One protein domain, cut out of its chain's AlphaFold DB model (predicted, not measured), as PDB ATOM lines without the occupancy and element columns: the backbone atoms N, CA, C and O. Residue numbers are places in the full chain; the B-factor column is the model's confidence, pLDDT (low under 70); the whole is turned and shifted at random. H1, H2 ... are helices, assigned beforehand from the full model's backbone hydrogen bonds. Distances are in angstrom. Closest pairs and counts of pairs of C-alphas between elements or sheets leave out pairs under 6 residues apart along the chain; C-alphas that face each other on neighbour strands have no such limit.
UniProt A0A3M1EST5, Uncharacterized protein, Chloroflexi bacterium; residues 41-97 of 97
ATOM      1  N   TYR A  41       9.320   2.249  18.455       93.31
ATOM      2  CA  TYR A  41       8.869   1.920  17.101       93.31
ATOM      3  C   TYR A  41       9.484   2.851  16.041       93.31
ATOM      4  O   TYR A  41       9.841   2.411  14.939       93.31
ATOM      5  N   VAL A  42       9.675   4.126  16.394       93.00
ATOM      6  CA  VAL A  42      10.445   5.110  15.623       93.00
ATOM      7  C   VAL A  42      11.487   5.752  16.541       93.00
ATOM      8  O   VAL A  42      11.246   6.783  17.158       93.00
ATOM      9  N   GLU A  43      12.671   5.145  16.616       90.56
ATOM     10  CA  GLU A  43      13.789   5.688  17.395       90.56
ATOM     11  C   GLU A  43      14.454   6.909  16.717       90.56
ATOM     12  O   GLU A  43      14.447   7.028  15.481       90.56
ATOM     13  N   PRO A  44      15.133   7.787  17.487       87.69
ATOM     14  CA  PRO A  44      15.872   8.934  16.949       87.69
ATOM     15  C   PRO A  44      16.927   8.573  15.888       87.69
ATOM     16  O   PRO A  44      17.153   9.340  14.952       87.69
ATOM     17  N   ASN A  45      17.552   7.400  16.015       90.44
ATOM     18  CA  ASN A  45      18.586   6.872  15.117       90.44
ATOM     19  C   ASN A  45      18.014   6.115  13.894       90.44
ATOM     20  O   ASN A  45      18.774   5.746  12.998       90.44
ATOM     21  N   THR A  46      16.695   5.880  13.835       93.12
ATOM     22  CA  THR A  46      16.061   5.143  12.732       93.12
ATOM     23  C   THR A  46      16.318   5.902  11.423       93.12
ATOM     24  O   THR A  46      16.136   7.118  11.383       93.12
ATOM     25  N   PRO A  47      16.716   5.264  10.312       95.69
ATOM     26  CA  PRO A  47      16.838   5.967   9.035       95.69
ATOM     27  C   PRO A  47      15.533   6.693   8.676       95.69
ATOM     28  O   PRO A  47      14.453   6.127   8.833       95.69
ATOM     29  N   LEU A  48      15.603   7.943   8.199       96.00
ATOM     30  CA  LEU A  48      14.400   8.763   7.973       96.00
ATOM     31  C   LEU A  48      13.392   8.082   7.029       96.00
ATOM     32  O   LEU A  48      12.194   8.123   7.278       96.00
ATOM     33  N   THR A  49      13.867   7.375   6.003       96.38
ATOM     34  CA  THR A  49      13.026   6.575   5.097       96.38
ATOM     35  C   THR A  49      12.252   5.474   5.827       96.38
ATOM     36  O   THR A  49      11.064   5.290   5.576       96.38
ATOM     37  N   ALA A  50      12.898   4.761   6.756       96.50
ATOM     38  CA  ALA A  50      12.263   3.725   7.566       96.50
ATOM     39  C   ALA A  50      11.293   4.327   8.594       96.50
ATOM     40  O   ALA A  50      10.223   3.769   8.818       96.50
ATOM     41  N   ALA A  51      11.626   5.485   9.173       97.00
ATOM     42  CA  ALA A  51      10.738   6.216  10.073       97.00
ATOM     43  C   ALA A  51       9.450   6.666   9.361       97.00
ATOM     44  O   ALA A  51       8.357   6.471   9.892       97.00
ATOM     45  N   ILE A  52       9.561   7.194   8.135       97.00
ATOM     46  CA  ILE A  52       8.406   7.544   7.294       97.00
ATOM     47  C   ILE A  52       7.557   6.302   7.013       97.00
ATOM     48  O   ILE A  52       6.352   6.316   7.255       97.00
ATOM     49  N   PHE A  53       8.186   5.215   6.564       97.25
ATOM     50  CA  PHE A  53       7.491   3.965   6.266       97.25
ATOM     51  C   PHE A  53       6.736   3.413   7.481       97.25
ATOM     52  O   PHE A  53       5.533   3.178   7.408       97.25
ATOM     53  N   ARG A  54       7.405   3.285   8.630       96.62
ATOM     54  CA  ARG A  54       6.788   2.827   9.883       96.62
ATOM     55  C   ARG A  54       5.649   3.739  10.335       96.62
ATOM     56  O   ARG A  54       4.610   3.243  10.753       96.62
ATOM     57  N   THR A  55       5.797   5.056  10.192       96.31
ATOM     58  CA  THR A  55       4.731   6.016  10.527       96.31
ATOM     59  C   THR A  55       3.475   5.790   9.680       96.31
ATOM     60  O   THR A  55       2.361   5.836  10.208       96.31
ATOM     61  N   LEU A  56       3.639   5.510   8.383       96.56
ATOM     62  CA  LEU A  56       2.529   5.166   7.492       96.56
ATOM     63  C   LEU A  56       1.886   3.832   7.894       96.56
ATOM     64  O   LEU A  56       0.666   3.784   8.049       96.56
ATOM     65  N   LEU A  57       2.683   2.794   8.172       95.38
ATOM     66  CA  LEU A  57       2.181   1.491   8.631       95.38
ATOM     67  C   LEU A  57       1.375   1.598   9.933       95.38
ATOM     68  O   LEU A  57       0.258   1.092  10.007       95.38
ATOM     69  N   ALA A  58       1.903   2.312  10.931       93.56
ATOM     70  CA  ALA A  58       1.228   2.566  12.208       93.56
ATOM     71  C   ALA A  58      -0.095   3.328  12.052       93.56
ATOM     72  O   ALA A  58      -0.929   3.322  12.951       93.56
ATOM     73  N   SER A  59      -0.283   3.986  10.911       91.88
ATOM     74  CA  SER A  59      -1.475   4.764  10.587       91.88
ATOM     75  C   SER A  59      -2.370   4.060   9.571       91.88
ATOM     76  O   SER A  59      -3.165   4.719   8.899       91.88
ATOM     77  N   GLY A  60      -2.199   2.745   9.398       90.19
ATOM     78  CA  GLY A  60      -2.983   1.942   8.464       90.19
ATOM     79  C   GLY A  60      -2.801   2.357   7.003       90.19
ATOM     80  O   GLY A  60      -3.743   2.252   6.226       90.19
ATOM     81  N   ASN A  61      -1.621   2.871   6.636       93.25
ATOM     82  CA  ASN A  61      -1.311   3.430   5.316       93.25
ATOM     83  C   ASN A  61      -2.227   4.589   4.879       93.25
ATOM     84  O   ASN A  61      -2.341   4.866   3.686       93.25
ATOM     85  N   ARG A  62      -2.851   5.311   5.822       93.38
ATOM     86  CA  ARG A  62      -3.554   6.562   5.507       93.38
ATOM     87  C   ARG A  62      -2.578   7.539   4.829       93.38
ATOM     88  O   ARG A  62      -1.511   7.780   5.402       93.38
ATOM     89  N   PRO A  63      -2.932   8.144   3.677       96.31
ATOM     90  CA  PRO A  63      -2.112   9.176   3.053       96.31
ATOM     91  C   PRO A  63      -1.775  10.305   4.029       96.31
ATOM     92  O   PRO A  63      -2.609  10.713   4.841       96.31
ATOM     93  N   MET A  64      -0.540  10.802   3.959       97.75
ATOM     94  CA  MET A  64      -0.060  11.886   4.812       97.75
ATOM     95  C   MET A  64       0.779  12.880   4.035       97.75
ATOM     96  O   MET A  64       1.636  12.518   3.231       97.75
ATOM     97  N   THR A  65       0.584  14.151   4.358       97.38
ATOM     98  CA  THR A  65       1.451  15.230   3.899       97.38
ATOM     99  C   THR A  65       2.824  15.163   4.589       97.38
ATOM    100  O   THR A  65       2.925  14.709   5.734       97.38
ATOM    101  N   PRO A  66       3.889  15.714   3.976       97.50
ATOM    102  CA  PRO A  66       5.195  15.839   4.631       97.50
ATOM    103  C   PRO A  66       5.137  16.563   5.985       97.50
ATOM    104  O   PRO A  66       5.878  16.224   6.903       97.50
ATOM    105  N   LYS A  67       4.210  17.519   6.148       98.25
ATOM    106  CA  LYS A  67       3.978  18.226   7.418       98.25
ATOM    107  C   LYS A  67       3.372  17.319   8.494       98.25
ATOM    108  O   LYS A  67       3.728  17.440   9.659       98.25
ATOM    109  N   GLU A  68       2.445  16.431   8.138       98.12
ATOM    110  CA  GLU A  68       1.908  15.437   9.080       98.12
ATOM    111  C   GLU A  68       2.966  14.411   9.481       98.12
ATOM    112  O   GLU A  68       3.074  14.088  10.665       98.12
ATOM    113  N   LEU A  69       3.773  13.949   8.521       97.38
ATOM    114  CA  LEU A  69       4.893  13.045   8.785       97.38
ATOM    115  C   LEU A  69       5.913  13.692   9.725       97.38
ATOM    116  O   LEU A  69       6.291  13.077  10.716       97.38
ATOM    117  N   GLN A  70       6.292  14.950   9.482       97.12
ATOM    118  CA  GLN A  70       7.195  15.698  10.362       97.12
ATOM    119  C   GLN A  70       6.662  15.776  11.799       97.12
ATOM    120  O   GLN A  70       7.410  15.499  12.736       97.12
ATOM    121  N   ARG A  71       5.371  16.085  11.985       96.56
ATOM    122  CA  ARG A  71       4.761  16.154  13.324       96.56
ATOM    123  C   ARG A  71       4.763  14.813  14.054       96.56
ATOM    124  O   ARG A  71       4.898  14.803  15.270       96.56
ATOM    125  N   ARG A  72       4.598  13.700  13.332       94.44
ATOM    126  CA  ARG A  72       4.593  12.350  13.922       94.44
ATOM    127  C   ARG A  72       5.998  11.815  14.199       94.44
ATOM    128  O   ARG A  72       6.201  11.177  15.219       94.44
ATOM    129  N   ILE A  73       6.952  12.073  13.304       95.06
ATOM    130  CA  ILE A  73       8.341  11.598  13.421       95.06
ATOM    131  C   ILE A  73       9.141  12.466  14.406       95.06
ATOM    132  O   ILE A  73      10.082  11.985  15.031       95.06
ATOM    133  N   GLY A  74       8.794  13.750  14.541       93.12
ATOM    134  CA  GLY A  74       9.408  14.671  15.502       93.12
ATOM    135  C   GLY A  74      10.806  15.169  15.121       93.12
ATOM    136  O   GLY A  74      11.454  15.841  15.919       93.12
ATOM    137  N   ARG A  75      11.288  14.868  13.909       92.44
ATOM    138  CA  ARG A  75      12.569  15.367  13.379       92.44
ATOM    139  C   ARG A  75      12.548  15.502  11.860       92.44
ATOM    140  O   ARG A  75      11.716  14.888  11.192       92.44
ATOM    141  N   SER A  76      13.522  16.263  11.357       93.81
ATOM    142  CA  SER A  76      13.633  16.725   9.965       93.81
ATOM    143  C   SER A  76      12.526  17.703   9.566       93.81
ATOM    144  O   SER A  76      11.434  17.709  10.128       93.81
ATOM    145  N   ASP A  77      12.826  18.582   8.616       97.19
ATOM    146  CA  ASP A  77      11.868  19.539   8.070       97.19
ATOM    147  C   ASP A  77      10.966  18.889   6.994       97.19
ATOM    148  O   ASP A  77      11.368  17.903   6.356       97.19
ATOM    149  N   PRO A  78       9.738  19.405   6.780       98.12
ATOM    150  CA  PRO A  78       8.821  18.881   5.768       98.12
ATOM    151  C   PRO A  78       9.406  18.863   4.346       98.12
ATOM    152  O   PRO A  78       9.095  17.955   3.575       98.12
ATOM    153  N   GLU A  79      10.254  19.827   3.987       98.00
ATOM    154  CA  GLU A  79      10.876  19.933   2.665       98.00
ATOM    155  C   GLU A  79      11.886  18.799   2.419       98.00
ATOM    156  O   GLU A  79      11.940  18.231   1.325       98.00
ATOM    157  N   THR A  80      12.660  18.413   3.434       97.31
ATOM    158  CA  THR A  80      13.553  17.247   3.397       97.31
ATOM    159  C   THR A  80      12.765  15.947   3.237       97.31
ATOM    160  O   THR A  80      13.131  15.112   2.406       97.31
ATOM    161  N   ILE A  81      11.661  15.784   3.974       97.56
ATOM    162  CA  ILE A  81      10.773  14.615   3.836       97.56
ATOM    163  C   ILE A  81      10.205  14.541   2.415       97.56
ATOM    164  O   ILE A  81      10.273  13.485   1.782       97.56
ATOM    165  N   LEU A  82       9.696  15.659   1.888       97.06
ATOM    166  CA  LEU A  82       9.159  15.727   0.529       97.06
ATOM    167  C   LEU A  82      10.213  15.342  -0.512       97.06
ATOM    168  O   LEU A  82       9.933  14.546  -1.402       97.06
ATOM    169  N   ARG A  83      11.435  15.866  -0.383       96.06
ATOM    170  CA  ARG A  83      12.532  15.577  -1.313       96.06
ATOM    171  C   ARG A  83      12.864  14.090  -1.363       96.06
ATOM    172  O   ARG A  83      13.036  13.551  -2.448       96.06
ATOM    173  N   ILE A  84      12.921  13.424  -0.210       95.12
ATOM    174  CA  ILE A  84      13.169  11.977  -0.139       95.12
ATOM    175  C   ILE A  84      12.073  11.205  -0.875       95.12
ATOM    176  O   ILE A  84      12.378  10.314  -1.663       95.12
ATOM    177  N   LEU A  85      10.809  11.563  -0.641       95.25
ATOM    178  CA  LEU A  85       9.666  10.894  -1.259       95.25
ATOM    179  C   LEU A  85       9.549  11.173  -2.766       95.25
ATOM    180  O   LEU A  85       9.069  10.319  -3.503       95.25
ATOM    181  N   ALA A  86       9.998  12.342  -3.230       93.44
ATOM    182  CA  ALA A  86       9.890  12.756  -4.628       93.44
ATOM    183  C   ALA A  86      10.994  12.187  -5.535       93.44
ATOM    184  O   ALA A  86      10.780  12.050  -6.736       93.44
ATOM    185  N   VAL A  87      12.178  11.876  -4.995       92.00
ATOM    186  CA  VAL A  87      13.320  11.420  -5.810       92.00
ATOM    187  C   VAL A  87      13.103  10.009  -6.347       92.00
ATOM    188  O   VAL A  87      13.378   9.746  -7.516       92.00
ATOM    189  N   ARG A  88      12.654   9.085  -5.493       91.69
ATOM    190  CA  ARG A  88      12.364   7.704  -5.885       91.69
ATOM    191  C   ARG A  88      11.454   7.016  -4.865       91.69
ATOM    192  O   ARG A  88      11.494   7.377  -3.689       91.69
ATOM    193  N   PRO A  89      10.725   5.962  -5.264       92.38
ATOM    194  CA  PRO A  89       9.972   5.150  -4.321       92.38
ATOM    195  C   PRO A  89      10.896   4.508  -3.275       92.38
ATOM    196  O   PRO A  89      11.892   3.860  -3.604       92.38
ATOM    197  N   HIS A  90      10.541   4.662  -2.002       93.94
ATOM    198  CA  HIS A  90      11.191   4.003  -0.871       93.94
ATOM    199  C   HIS A  90      10.176   3.089  -0.197       93.94
ATOM    200  O   HIS A  90       9.082   3.542   0.113       93.94
ATOM    201  N   TYR A  91      10.511   1.813   0.022       95.06
ATOM    202  CA  TYR A  91       9.588   0.829   0.616       95.06
ATOM    203  C   TYR A  91       8.222   0.735  -0.100       95.06
ATOM    204  O   TYR A  91       7.211   0.436   0.525       95.06
ATOM    205  N   GLY A  92       8.183   1.024  -1.406       93.88
ATOM    206  CA  GLY A  92       6.941   1.043  -2.187       93.88
ATOM    207  C   GLY A  92       6.013   2.230  -1.901       93.88
ATOM    208  O   GLY A  92       4.880   2.224  -2.365       93.88
ATOM    209  N   ILE A  93       6.465   3.246  -1.159       95.38
ATOM    210  CA  ILE A  93       5.690   4.465  -0.906       95.38
ATOM    211  C   ILE A  93       5.597   5.281  -2.197       95.38
ATOM    212  O   ILE A  93       6.620   5.604  -2.807       95.38
ATOM    213  N   LEU A  94       4.370   5.638  -2.569       94.50
ATOM    214  CA  LEU A  94       4.028   6.442  -3.739       94.50
ATOM    215  C   LEU A  94       3.084   7.586  -3.327       94.50
ATOM    216  O   LEU A  94       2.427   7.478  -2.286       94.50
ATOM    217  N   PRO A  95       3.007   8.680  -4.107       93.69
ATOM    218  CA  PRO A  95       1.977   9.697  -3.925       93.69
ATOM    219  C   PRO A  95       0.575   9.080  -3.988       93.69
ATOM    220  O   PRO A  95       0.323   8.206  -4.815       93.69
ATOM    221  N   ALA A  96      -0.319   9.537  -3.113       92.06
ATOM    222  CA  ALA A  96      -1.739   9.219  -3.215       92.06
ATOM    223  C   ALA A  96      -2.383  10.042  -4.345       92.06
ATOM    224  O   ALA A  96      -1.883  11.125  -4.663       92.06
ATOM    225  N   GLU A  97      -3.457   9.513  -4.930       80.94
ATOM    226  CA  GLU A  97      -4.272  10.184  -5.957       80.94
ATOM    227  C   GLU A  97      -5.065  11.380  -5.411       80.94
ATOM    228  O   GLU A  97      -5.459  11.351  -4.218       80.94
TER     229      GLU A  97
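AT A GLANCE: This is residues 41 to 97 of the 97 residues of an uncharacterized protein of Chloroflexi bacterium (UniProt A0A3M1EST5). Three short helices, each turned steeply or nearly at right angles to the other two, have their centres at the corners of a triangle in a small compact globule. H2 packs on both H1 and H3, while the last residues, 88 to 97, fold back from the end of H3 toward H1 and run on to the end of the chain. The printed part has 57 residues with three named helices, in the order H1, H2, H3, and no named strand; the class is all helix, with 29 of the 57 residues in the named helices. The whole is compact, with a radius of gyration of the C-alphas of 10.2 A, and rounded, spanning 29 by 23 by 18 A.

HOW THE PARTS SIT: After residues 41 to 47 comes H1, residues 48 to 58. It touches H2, residues 66 to 73, where the closest C-alphas, those of Ile 52 and Leu 69, are 6.7 A apart. The lines of H1 and H2 are about perpendicular, at 84 degrees. H2 also touches H3, residues 78 to 87, with 9 pairs of C-alphas within 8 A; the closest C-alphas are those of Pro 66 and Pro 78, 4.9 A apart. H2 and H3 run opposite ways at a steep tilt of 69.8 degrees, only just short of about perpendicular. H1 and H3 are close but not clearly touching, and their closest C-alphas, those of Thr 49 and Ile 84, are 7.5 A apart. Their lines are about perpendicular, at 85 degrees. In H1, H2 and H3 every backbone O i to N i+4 pair is within hydrogen-bond range.

IN THESE COORDINATES: H1 begins at C-alpha 48, at (14.400, 8.763, 7.973), and is the longest helix, with 11 residues from Leu 48 to Ala 58 and 15.2 A from first to last C-alpha. H2 runs from Pro 66, with its C-alpha at (5.195, 15.839, 4.631), to Ile 73, 8 residues and 10.3 A. H3 has 10 residues from Pro 78 to Val 87, covers 14.5 A, and ends at C-alpha 87, at (13.320, 11.420, -5.810).

THE WHOLE: The two C-alphas farthest apart in the domain are those of Asn 45 and Glu 97, at 31.3 A, and those of Tyr 41 and Glu 97, the first and last printed residues, are 27.8 A apart. Glu 97 is also the chain's last residue. The printed part has no cut. The link from H1 to H2 is short, with 7 residues, and the link from H2 to H3 is tight, with 4. The mean pLDDT of the printed part of this model is 94.7, and no printed residue is under 70.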